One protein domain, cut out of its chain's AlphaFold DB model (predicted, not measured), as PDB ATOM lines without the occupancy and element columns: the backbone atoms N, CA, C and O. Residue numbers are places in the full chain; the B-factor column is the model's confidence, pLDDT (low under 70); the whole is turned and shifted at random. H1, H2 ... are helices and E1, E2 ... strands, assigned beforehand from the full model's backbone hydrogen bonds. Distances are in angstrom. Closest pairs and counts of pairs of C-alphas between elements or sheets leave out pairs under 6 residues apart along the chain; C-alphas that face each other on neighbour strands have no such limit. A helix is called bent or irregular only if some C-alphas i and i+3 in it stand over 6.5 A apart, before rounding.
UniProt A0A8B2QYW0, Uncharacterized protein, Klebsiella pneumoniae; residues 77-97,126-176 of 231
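AT A GLANCE: This is residues 77 to 97 and 126 to 176 of the 231 residues of an uncharacterized protein of Klebsiella pneumoniae (UniProt A0A8B2QYW0). A strongly twisted sheet of four strands has helix H2 running along it over E3, while the short H1 lies at one end of the long axis and the small H3 follows E4 and meets H2. The long strands E1 and E2 run side by side past the shorter hairpin of E3 and E4, and the far end of E1 makes the other end of that axis. The printed part has 72 residues with three named helices and four named strands, in the order H1 E1 E2 H2 E3 E4 H3. The sheet's order is E2 E1 E3 E4, antiparallel throughout, and the class is mixed, helices and strands. The whole is compact by its radius of gyration of the C-alphas, 12.3 A, yet elongated in outline, with spans of 39 by 25 by 20 A.

IN THESE COORDINATES: H1 is residues 77 to 85, beginning at C-alpha 77 (38.572, -3.843, -9.740) and 13.3 A long; it is neither bent nor irregular, but only just: C-alphas 81 and 84 are 6.5 A apart. E1, residues 88 to 97, is 25.9 A long, bends by 52 degrees at residue 94 and ends at C-alpha 97 (5.682, 8.190, -33.196). E2, residues 126 to 133, is 22.6 A long. H2, residues 138 to 148, is 15.5 A long. E3 is residues 160 to 165, 15.7 A, E4 residues 168 to 171, 9.7 A, and H3 residues 172 to 175, 5.8 A, ending at C-alpha 175 (26.510, -7.091, -14.685).

HOW THE PARTS SIT: E1 is antiparallel to E2 at 155 degrees, with N 91 and O 130 at 2.9 A, and to E3 at 149 degrees, with N 90 and O 162 at 2.8 A. E3 and E4 form a hairpin, with N 163 and O 170 at 2.8 A. E2, H2 and E3 make a split strand-helix-strand unit, two strands running the same way with E1 between them in the sheet; its crossover is right-handed. H2 is on the sheet at a height of 10.4 A, over E3 and along the strands, at 16 degrees to E3 on the local plane, which is fitted to just 6 C-alphas. H1 and H2 touch, about perpendicular at 82 degrees; their closest C-alphas, of Ile 83 and Leu 138, are 6.9 A apart. H2 and H3 touch, closest at the C-alphas of Ile 145 and Val 172, 5.5 A. H1 only grazes the sheet with residues 82 to 85, H3 with residues 172 to 174, and H1 and H3 are apart. Every O i to N i+4 pair is within hydrogen-bond range in H2, 3 of 5 are in H1, and H3 is too short for such a pair.

THE WHOLE: The C-alphas of Thr 77 and Ile 97 are the two farthest apart, 42.2 A. Residues 98 to 125 are not printed; C-alphas 97 and 126 are 6.8 A apart across the cut. The link from H2 to E3, 11 residues, is long. Mean pLDDT of the printed part is 79.3, with residues 77 to 78, 97, 149 to 156 and 176 under 70.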
ATOM      1  N   THR A  77      37.550  -3.568  -8.731       59.47
ATOM      2  CA  THR A  77      38.572  -3.843  -9.740       59.47
ATOM      3  C   THR A  77      38.092  -3.909 -11.202       59.47
ATOM      4  O   THR A  77      38.797  -3.424 -12.080       59.47
ATOM      5  N   GLU A  78      36.955  -4.528 -11.517       69.81
ATOM      6  CA  GLU A  78      36.402  -4.598 -12.879       69.81
ATOM      7  C   GLU A  78      35.751  -3.278 -13.297       69.81
ATOM      8  O   GLU A  78      36.028  -2.793 -14.395       69.81
ATOM      9  N   LEU A  79      34.968  -2.649 -12.411       73.12
ATOM     10  CA  LEU A  79      34.425  -1.308 -12.668       73.12
ATOM     11  C   LEU A  79      35.539  -0.270 -12.740       73.12
ATOM     12  O   LEU A  79      35.550   0.543 -13.657       73.12
ATOM     13  N   GLY A  80      36.537  -0.358 -11.859       71.81
ATOM     14  CA  GLY A  80      37.724   0.497 -11.896       71.81
ATOM     15  C   GLY A  80      38.533   0.358 -13.190       71.81
ATOM     16  O   GLY A  80      39.162   1.316 -13.621       71.81
ATOM     17  N   LYS A  81      38.483  -0.800 -13.865       80.06
ATOM     18  CA  LYS A  81      39.074  -0.989 -15.204       80.06
ATOM     19  C   LYS A  81      38.185  -0.478 -16.337       80.06
ATOM     20  O   LYS A  81      38.711  -0.202 -17.418       80.06
ATOM     21  N   LEU A  82      36.868  -0.433 -16.130       82.62
ATOM     22  CA  LEU A  82      35.891   0.016 -17.118       82.62
ATOM     23  C   LEU A  82      35.806   1.540 -17.156       82.62
ATOM     24  O   LEU A  82      35.921   2.107 -18.234       82.62
ATOM     25  N   ILE A  83      35.637   2.183 -15.999       84.81
ATOM     26  CA  ILE A  83      35.357   3.620 -15.861       84.81
ATOM     27  C   ILE A  83      36.329   4.498 -16.656       84.81
ATOM     28  O   ILE A  83      35.850   5.321 -17.434       84.81
ATOM     29  N   PRO A  84      37.663   4.297 -16.586       87.00
ATOM     30  CA  PRO A  84      38.603   5.126 -17.341       87.00
ATOM     31  C   PRO A  84      38.452   5.001 -18.862       87.00
ATOM     32  O   PRO A  84      38.956   5.839 -19.602       87.00
ATOM     33  N   LYS A  85      37.799   3.935 -19.336       88.44
ATOM     34  CA  LYS A  85      37.591   3.630 -20.756       88.44
ATOM     35  C   LYS A  85      36.221   4.072 -21.256       88.44
ATOM     36  O   LYS A  85      35.970   3.969 -22.455       88.44
ATOM     37  N   ILE A  86      35.329   4.514 -20.369       89.81
ATOM     38  CA  ILE A  86      34.003   4.988 -20.758       89.81
ATOM     39  C   ILE A  86      34.165   6.336 -21.455       89.81
ATOM     40  O   ILE A  86      34.720   7.280 -20.900       89.81
ATOM     41  N   THR A  87      33.671   6.406 -22.686       88.44
ATOM     42  CA  THR A  87      33.624   7.642 -23.476       88.44
ATOM     43  C   THR A  87      32.204   8.187 -23.570       88.44
ATOM     44  O   THR A  87      32.002   9.395 -23.523       88.44
ATOM     45  N   HIS A  88      31.212   7.299 -23.696       89.00
ATOM     46  CA  HIS A  88      29.809   7.676 -23.830       89.00
ATOM     47  C   HIS A  88      28.908   6.745 -23.028       89.00
ATOM     48  O   HIS A  88      29.187   5.552 -22.882       89.00
ATOM     49  N   ILE A  89      27.769   7.277 -22.600       87.50
ATOM     50  CA  ILE A  89      26.620   6.487 -22.168       87.50
ATOM     51  C   ILE A  89      25.698   6.326 -23.380       87.50
ATOM     52  O   ILE A  89      25.340   7.299 -24.046       87.50
ATOM     53  N   VAL A  90      25.340   5.082 -23.685       88.00
ATOM     54  CA  VAL A  90      24.473   4.713 -24.805       88.00
ATOM     55  C   VAL A  90      23.137   4.244 -24.261       88.00
ATOM     56  O   VAL A  90      23.094   3.337 -23.433       88.00
ATOM     57  N   ARG A  91      22.048   4.829 -24.755       87.25
ATOM     58  CA  ARG A  91      20.678   4.443 -24.416       87.25
ATOM     59  C   ARG A  91      19.899   4.135 -25.689       87.25
ATOM     60  O   ARG A  91      19.744   4.994 -26.550       87.25
ATOM     61  N   ARG A  92      19.428   2.901 -25.813       87.56
ATOM     62  CA  ARG A  92      18.514   2.450 -26.864       87.56
ATOM     63  C   ARG A  92      17.098   2.482 -26.337       87.56
ATOM     64  O   ARG A  92      16.859   1.966 -25.250       87.56
ATOM     65  N   GLU A  93      16.189   3.052 -27.114       81.69
ATOM     66  CA  GLU A  93      14.765   3.109 -26.783       81.69
ATOM     67  C   GLU A  93      13.904   2.928 -28.025       81.69
ATOM     68  O   GLU A  93      14.291   3.307 -29.134       81.69
ATOM     69  N   THR A  94      12.705   2.398 -27.823       81.06
ATOM     70  CA  THR A  94      11.663   2.345 -28.837       81.06
ATOM     71  C   THR A  94      10.656   3.448 -28.546       81.06
ATOM     72  O   THR A  94       9.854   3.361 -27.621       81.06
ATOM     73  N   ILE A  95      10.684   4.507 -29.353       79.12
ATOM     74  CA  ILE A  95       9.735   5.614 -29.240       79.12
ATOM     75  C   ILE A  95       8.490   5.342 -30.077       79.12
ATOM     76  O   ILE A  95       8.552   4.815 -31.192       79.12
ATOM     77  N   ILE A  96       7.342   5.752 -29.553       75.50
ATOM     78  CA  ILE A  96       6.089   5.756 -30.295       75.50
ATOM     79  C   ILE A  96       5.978   7.089 -31.030       75.50
ATOM     80  O   ILE A  96       5.853   8.145 -30.415       75.50
ATOM     81  N   ILE A  97       6.003   7.042 -32.359       69.81
ATOM     82  CA  ILE A  97       5.682   8.190 -33.196       69.81
ATOM     83  C   ILE A  97       4.187   8.117 -33.474       69.81
ATOM     84  O   ILE A  97       3.712   7.215 -34.168       69.81
ATOM     85  N   ARG A 126       9.491   3.672 -33.604       80.12
ATOM     86  CA  ARG A 126      10.846   3.883 -34.119       80.12
ATOM     87  C   ARG A 126      11.857   3.546 -33.038       80.12
ATOM     88  O   ARG A 126      11.749   4.012 -31.913       80.12
ATOM     89  N   GLN A 127      12.860   2.772 -33.414       86.94
ATOM     90  CA  GLN A 127      14.016   2.493 -32.576       86.94
ATOM     91  C   GLN A 127      15.020   3.638 -32.697       86.94
ATOM     92  O   GLN A 127      15.361   4.061 -33.806       86.94
ATOM     93  N   ILE A 128      15.466   4.156 -31.558       83.56
ATOM     94  CA  ILE A 128      16.479   5.204 -31.463       83.56
ATOM     95  C   ILE A 128      17.636   4.735 -30.579       83.56
ATOM     96  O   ILE A 128      17.454   3.935 -29.663       83.56
ATOM     97  N   GLU A 129      18.833   5.228 -30.879       88.12
ATOM     98  CA  GLU A 129      20.031   5.070 -30.057       88.12
ATOM     99  C   GLU A 129      20.567   6.469 -29.756       88.12
ATOM    100  O   GLU A 129      20.921   7.222 -30.663       88.12
ATOM    101  N   ILE A 130      20.589   6.822 -28.478       85.69
ATOM    102  CA  ILE A 130      21.099   8.088 -27.971       85.69
ATOM    103  C   ILE A 130      22.493   7.815 -27.418       85.69
ATOM    104  O   ILE A 130      22.660   6.963 -26.544       85.69
ATOM    105  N   LYS A 131      23.495   8.537 -27.923       87.44
ATOM    106  CA  LYS A 131      24.861   8.523 -27.391       87.44
ATOM    107  C   LYS A 131      25.145   9.873 -26.761       87.44
ATOM    108  O   LYS A 131      25.142  10.879 -27.463       87.44
ATOM    109  N   ALA A 132      25.379   9.881 -25.457       86.38
ATOM    110  CA  ALA A 132      25.785  11.069 -24.722       86.38
ATOM    111  C   ALA A 132      27.248  10.914 -24.305       86.38
ATOM    112  O   ALA A 132      27.599   9.919 -23.670       86.38
ATOM    113  N   GLU A 133      28.098  11.870 -24.679       86.94
ATOM    114  CA  GLU A 133      29.482  11.913 -24.205       86.94
ATOM    115  C   GLU A 133      29.473  12.181 -22.698       86.94
ATOM    116  O   GLU A 133      28.902  13.167 -22.233       86.94
ATOM    117  N   ALA A 134      30.043  11.259 -21.928       82.25
ATOM    118  CA  ALA A 134      30.027  11.330 -20.476       82.25
ATOM    119  C   ALA A 134      31.189  10.528 -19.895       82.25
ATOM    120  O   ALA A 134      31.477   9.413 -20.336       82.25
ATOM    121  N   LYS A 135      31.809  11.087 -18.854       86.44
ATOM    122  CA  LYS A 135      32.819  10.421 -18.024       86.44
ATOM    123  C   LYS A 135      32.237  10.215 -16.624       86.44
ATOM    124  O   LYS A 135      32.531  11.014 -15.737       86.44
ATOM    125  N   PRO A 136      31.354   9.219 -16.445       84.00
ATOM    126  CA  PRO A 136      30.672   9.018 -15.179       84.00
ATOM    127  C   PRO A 136      31.660   8.593 -14.087       84.00
ATOM    128  O   PRO A 136      32.624   7.862 -14.329       84.00
ATOM    129  N   SER A 137      31.387   9.037 -12.870       84.81
ATOM    130  CA  SER A 137      32.023   8.564 -11.650       84.81
ATOM    131  C   SER A 137      31.647   7.109 -11.354       84.81
ATOM    132  O   SER A 137      30.692   6.549 -11.898       84.81
ATOM    133  N   LEU A 138      32.385   6.480 -10.437       83.00
ATOM    134  CA  LEU A 138      32.089   5.118  -9.994       83.00
ATOM    135  C   LEU A 138      30.665   4.974  -9.442       83.00
ATOM    136  O   LEU A 138      30.011   3.973  -9.724       83.00
ATOM    137  N   ASN A 139      30.196   5.954  -8.671       80.69
ATOM    138  CA  ASN A 139      28.866   5.903  -8.068       80.69
ATOM    139  C   ASN A 139      27.776   6.022  -9.137       80.69
ATOM    140  O   ASN A 139      26.859   5.212  -9.143       80.69
ATOM    141  N   GLU A 140      27.931   6.921 -10.112       83.25
ATOM    142  CA  GLU A 140      26.980   7.049 -11.226       83.25
ATOM    143  C   GLU A 140      26.922   5.776 -12.078       83.25
ATOM    144  O   GLU A 140      25.844   5.334 -12.471       83.25
ATOM    145  N   VAL A 141      28.067   5.133 -12.340       83.62
ATOM    146  CA  VAL A 141      28.090   3.839 -13.040       83.62
ATOM    147  C   VAL A 141      27.365   2.764 -12.234       83.62
ATOM    148  O   VAL A 141      26.595   2.001 -12.818       83.62
ATOM    149  N   LYS A 142      27.572   2.706 -10.911       79.38
ATOM    150  CA  LYS A 142      26.860   1.769 -10.026       79.38
ATOM    151  C   LYS A 142      25.350   2.012 -10.057       79.38
ATOM    152  O   LYS A 142      24.605   1.067 -10.283       79.38
ATOM    153  N   GLU A 143      24.912   3.261  -9.929       79.56
ATOM    154  CA  GLU A 143      23.493   3.631  -9.979       79.56
ATOM    155  C   GLU A 143      22.851   3.287 -11.327       79.56
ATOM    156  O   GLU A 143      21.745   2.749 -11.376       79.56
ATOM    157  N   ILE A 144      23.544   3.552 -12.441       80.50
ATOM    158  CA  ILE A 144      23.079   3.166 -13.780       80.50
ATOM    159  C   ILE A 144      22.945   1.643 -13.871       80.50
ATOM    160  O   ILE A 144      21.951   1.147 -14.407       80.50
ATOM    161  N   ILE A 145      23.920   0.895 -13.343       79.62
ATOM    162  CA  ILE A 145      23.863  -0.566 -13.343       79.62
ATOM    163  C   ILE A 145      22.675  -1.065 -12.524       79.62
ATOM    164  O   ILE A 145      21.892  -1.875 -13.014       79.62
ATOM    165  N   GLU A 146      22.494  -0.552 -11.315       75.69
ATOM    166  CA  GLU A 146      21.423  -0.960 -10.409       75.69
ATOM    167  C   GLU A 146      20.036  -0.618 -10.975       75.69
ATOM    168  O   GLU A 146      19.134  -1.456 -10.971       75.69
ATOM    169  N   LYS A 147      19.881   0.567 -11.574       75.88
ATOM    170  CA  LYS A 147      18.608   1.035 -12.137       75.88
ATOM    171  C   LYS A 147      18.184   0.278 -13.397       75.88
ATOM    172  O   LYS A 147      17.005  -0.044 -13.554       75.88
ATOM    173  N   TYR A 148      19.120   0.023 -14.312       73.62
ATOM    174  CA  TYR A 148      18.813  -0.500 -15.651       73.62
ATOM    175  C   TYR A 148      19.106  -2.000 -15.831       73.62
ATOM    176  O   TYR A 148      18.855  -2.541 -16.907       73.62
ATOM    177  N   SER A 149      19.587  -2.703 -14.799       69.06
ATOM    178  CA  SER A 149      19.745  -4.173 -14.812       69.06
ATOM    179  C   SER A 149      18.473  -4.959 -14.416       69.06
ATOM    180  O   SER A 149      18.503  -6.196 -14.338       69.06
ATOM    181  N   SER A 150      17.355  -4.259 -14.192       59.56
ATOM    182  CA  SER A 150      16.099  -4.747 -13.598       59.56
ATOM    183  C   SER A 150      15.320  -5.802 -14.421       59.56
ATOM    184  O   SER A 150      15.715  -6.237 -15.505       59.56
ATOM    185  N   GLU A 151      14.269  -6.359 -13.804       53.16
ATOM    186  CA  GLU A 151      13.886  -7.776 -13.869       53.16
ATOM    187  C   GLU A 151      13.305  -8.327 -15.179       53.16
ATOM    188  O   GLU A 151      13.501  -9.518 -15.444       53.16
ATOM    189  N   ASP A 152      12.713  -7.508 -16.041       54.12
ATOM    190  CA  ASP A 152      11.818  -8.020 -17.093       54.12
ATOM    191  C   ASP A 152      12.306  -7.844 -18.525       54.12
ATOM    192  O   ASP A 152      11.553  -8.008 -19.483       54.12
ATOM    193  N   ARG A 153      13.598  -7.573 -18.709       59.34
ATOM    194  CA  ARG A 153      14.136  -7.486 -20.061       59.34
ATOM    195  C   ARG A 153      14.522  -8.859 -20.613       59.34
ATOM    196  O   ARG A 153      15.479  -9.491 -20.151       59.34
ATOM    197  N   GLU A 154      13.809  -9.296 -21.648       58.66
ATOM    198  CA  GLU A 154      14.261 -10.360 -22.545       58.66
ATOM    199  C   GLU A 154      15.517  -9.910 -23.308       58.66
ATOM    200  O   GLU A 154      15.572  -8.799 -23.837       58.66
ATOM    201  N   LYS A 155      16.514 -10.798 -23.454       59.47
ATOM    202  CA  LYS A 155      17.766 -10.516 -24.196       59.47
ATOM    203  C   LYS A 155      17.547 -10.032 -25.640       59.47
ATOM    204  O   LYS A 155      18.462  -9.468 -26.231       59.47
ATOM    205  N   ARG A 156      16.368 -10.281 -26.219       62.78
ATOM    206  CA  ARG A 156      16.001  -9.901 -27.593       62.78
ATOM    207  C   ARG A 156      15.462  -8.472 -27.720       62.78
ATOM    208  O   ARG A 156      15.345  -7.988 -28.841       62.78
ATOM    209  N   LEU A 157      15.129  -7.802 -26.616       70.06
ATOM    210  CA  LEU A 157      14.552  -6.457 -26.660       70.06
ATOM    211  C   LEU A 157      15.606  -5.421 -27.067       70.06
ATOM    212  O   LEU A 157      16.735  -5.447 -26.582       70.06
ATOM    213  N   TRP A 158      15.237  -4.500 -27.956       77.88
ATOM    214  CA  TRP A 158      16.133  -3.462 -28.484       77.88
ATOM    215  C   TRP A 158      16.625  -2.490 -27.402       77.88
ATOM    216  O   TRP A 158      17.805  -2.134 -27.370       77.88
ATOM    217  N   ASP A 159      15.720  -2.095 -26.511       79.62
ATOM    218  CA  ASP A 159      15.912  -1.002 -25.562       79.62
ATOM    219  C   ASP A 159      16.927  -1.381 -24.487       79.62
ATOM    220  O   ASP A 159      16.737  -2.388 -23.826       79.62
ATOM    221  N   ASN A 160      18.011  -0.629 -24.304       81.44
ATOM    222  CA  ASN A 160      19.093  -0.988 -23.381       81.44
ATOM    223  C   ASN A 160      19.921   0.227 -22.967       81.44
ATOM    224  O   ASN A 160      19.970   1.219 -23.691       81.44
ATOM    225  N   VAL A 161      20.656   0.110 -21.864       86.56
ATOM    226  CA  VAL A 161      21.664   1.090 -21.450       86.56
ATOM    227  C   VAL A 161      23.035   0.427 -21.410       86.56
ATOM    228  O   VAL A 161      23.186  -0.711 -20.965       86.56
ATOM    229  N   GLY A 162      24.051   1.118 -21.916       88.25
ATOM    230  CA  GLY A 162      25.413   0.607 -21.970       88.25
ATOM    231  C   GLY A 162      26.459   1.708 -21.947       88.25
ATOM    232  O   GLY A 162      26.171   2.881 -22.171       88.25
ATOM    233  N   PHE A 163      27.697   1.307 -21.698       89.75
ATOM    234  CA  PHE A 163      28.860   2.180 -21.677       89.75
ATOM    235  C   PHE A 163      29.687   1.945 -22.940       89.75
ATOM    236  O   PHE A 163      30.175   0.837 -23.172       89.75
ATOM    237  N   ALA A 164      29.833   2.970 -23.778       89.81
ATOM    238  CA  ALA A 164      30.710   2.911 -24.939       89.81
ATOM    239  C   ALA A 164      32.166   3.093 -24.511       89.81
ATOM    240  O   ALA A 164      32.518   4.052 -23.824       89.81
ATOM    241  N   THR A 165      33.008   2.184 -24.980       88.31
ATOM    242  CA  THR A 165      34.457   2.177 -24.786       88.31
ATOM    243  C   THR A 165      35.167   2.153 -26.136       88.31
ATOM    244  O   THR A 165      34.532   1.970 -27.176       88.31
ATOM    245  N   ASP A 166      36.491   2.279 -26.115       84.50
ATOM    246  CA  ASP A 166      37.381   2.082 -27.267       84.50
ATOM    247  C   ASP A 166      37.159   0.742 -27.995       84.50
ATOM    248  O   ASP A 166      37.342   0.650 -29.207       84.50
ATOM    249  N   LYS A 167      36.719  -0.293 -27.271       84.00
ATOM    250  CA  LYS A 167      36.479  -1.646 -27.802       84.00
ATOM    251  C   LYS A 167      35.027  -1.928 -28.195       84.00
ATOM    252  O   LYS A 167      34.732  -3.027 -28.660       84.00
ATOM    253  N   GLY A 168      34.117  -0.977 -27.989       87.94
ATOM    254  CA  GLY A 168      32.685  -1.141 -28.242       87.94
ATOM    255  C   GLY A 168      31.812  -0.889 -27.012       87.94
ATOM    256  O   GLY A 168      32.259  -0.324 -26.012       87.94
ATOM    257  N   ILE A 169      30.538  -1.280 -27.096       87.06
ATOM    258  CA  ILE A 169      29.528  -0.990 -26.068       87.06
ATOM    259  C   ILE A 169      29.428  -2.160 -25.088       87.06
ATOM    260  O   ILE A 169      29.105  -3.281 -25.478       87.06
ATOM    261  N   THR A 170      29.667  -1.882 -23.809       86.62
ATOM    262  CA  THR A 170      29.393  -2.818 -22.716       86.62
ATOM    263  C   THR A 170      28.008  -2.534 -22.159       86.62
ATOM    264  O   THR A 170      27.784  -1.501 -21.534       86.62
ATOM    265  N   TRP A 171      27.071  -3.441 -22.408       86.56
ATOM    266  CA  TRP A 171      25.704  -3.327 -21.916       86.56
ATOM    267  C   TRP A 171      25.618  -3.603 -20.413       86.56
ATOM    268  O   TRP A 171      26.321  -4.467 -19.886       86.56
ATOM    269  N   VAL A 172      24.753  -2.850 -19.733       80.62
ATOM    270  CA  VAL A 172      24.556  -2.915 -18.278       80.62
ATOM    271  C   VAL A 172      24.020  -4.278 -17.828       80.62
ATOM    272  O   VAL A 172      24.387  -4.771 -16.763       80.62
ATOM    273  N   ASP A 173      23.198  -4.918 -18.659       73.44
ATOM    274  CA  ASP A 173      22.611  -6.239 -18.407       73.44
ATOM    275  C   ASP A 173      23.646  -7.346 -18.127       73.44
ATOM    276  O   ASP A 173      23.345  -8.300 -17.407       73.44
ATOM    277  N   LYS A 174      24.880  -7.203 -18.626       74.12
ATOM    278  CA  LYS A 174      25.998  -8.121 -18.366       74.12
ATOM    279  C   LYS A 174      26.379  -8.203 -16.885       74.12
ATOM    280  O   LYS A 174      26.901  -9.228 -16.458       74.12
ATOM    281  N   TYR A 175      26.139  -7.150 -16.105       71.19
ATOM    282  CA  TYR A 175      26.510  -7.091 -14.685       71.19
ATOM    283  C   TYR A 175      25.507  -7.786 -13.758       71.19
ATOM    284  O   TYR A 175      25.700  -7.846 -12.543       71.19
ATOM    285  N   ARG A 176      24.445  -8.363 -14.321       68.81
ATOM    286  CA  ARG A 176      23.459  -9.122 -13.562       68.81
ATOM    287  C   ARG A 176      23.949 -10.540 -13.254       68.81
ATOM    288  O   ARG A 176      24.359 -11.259 -14.164       68.81
TER     289      ARG A 176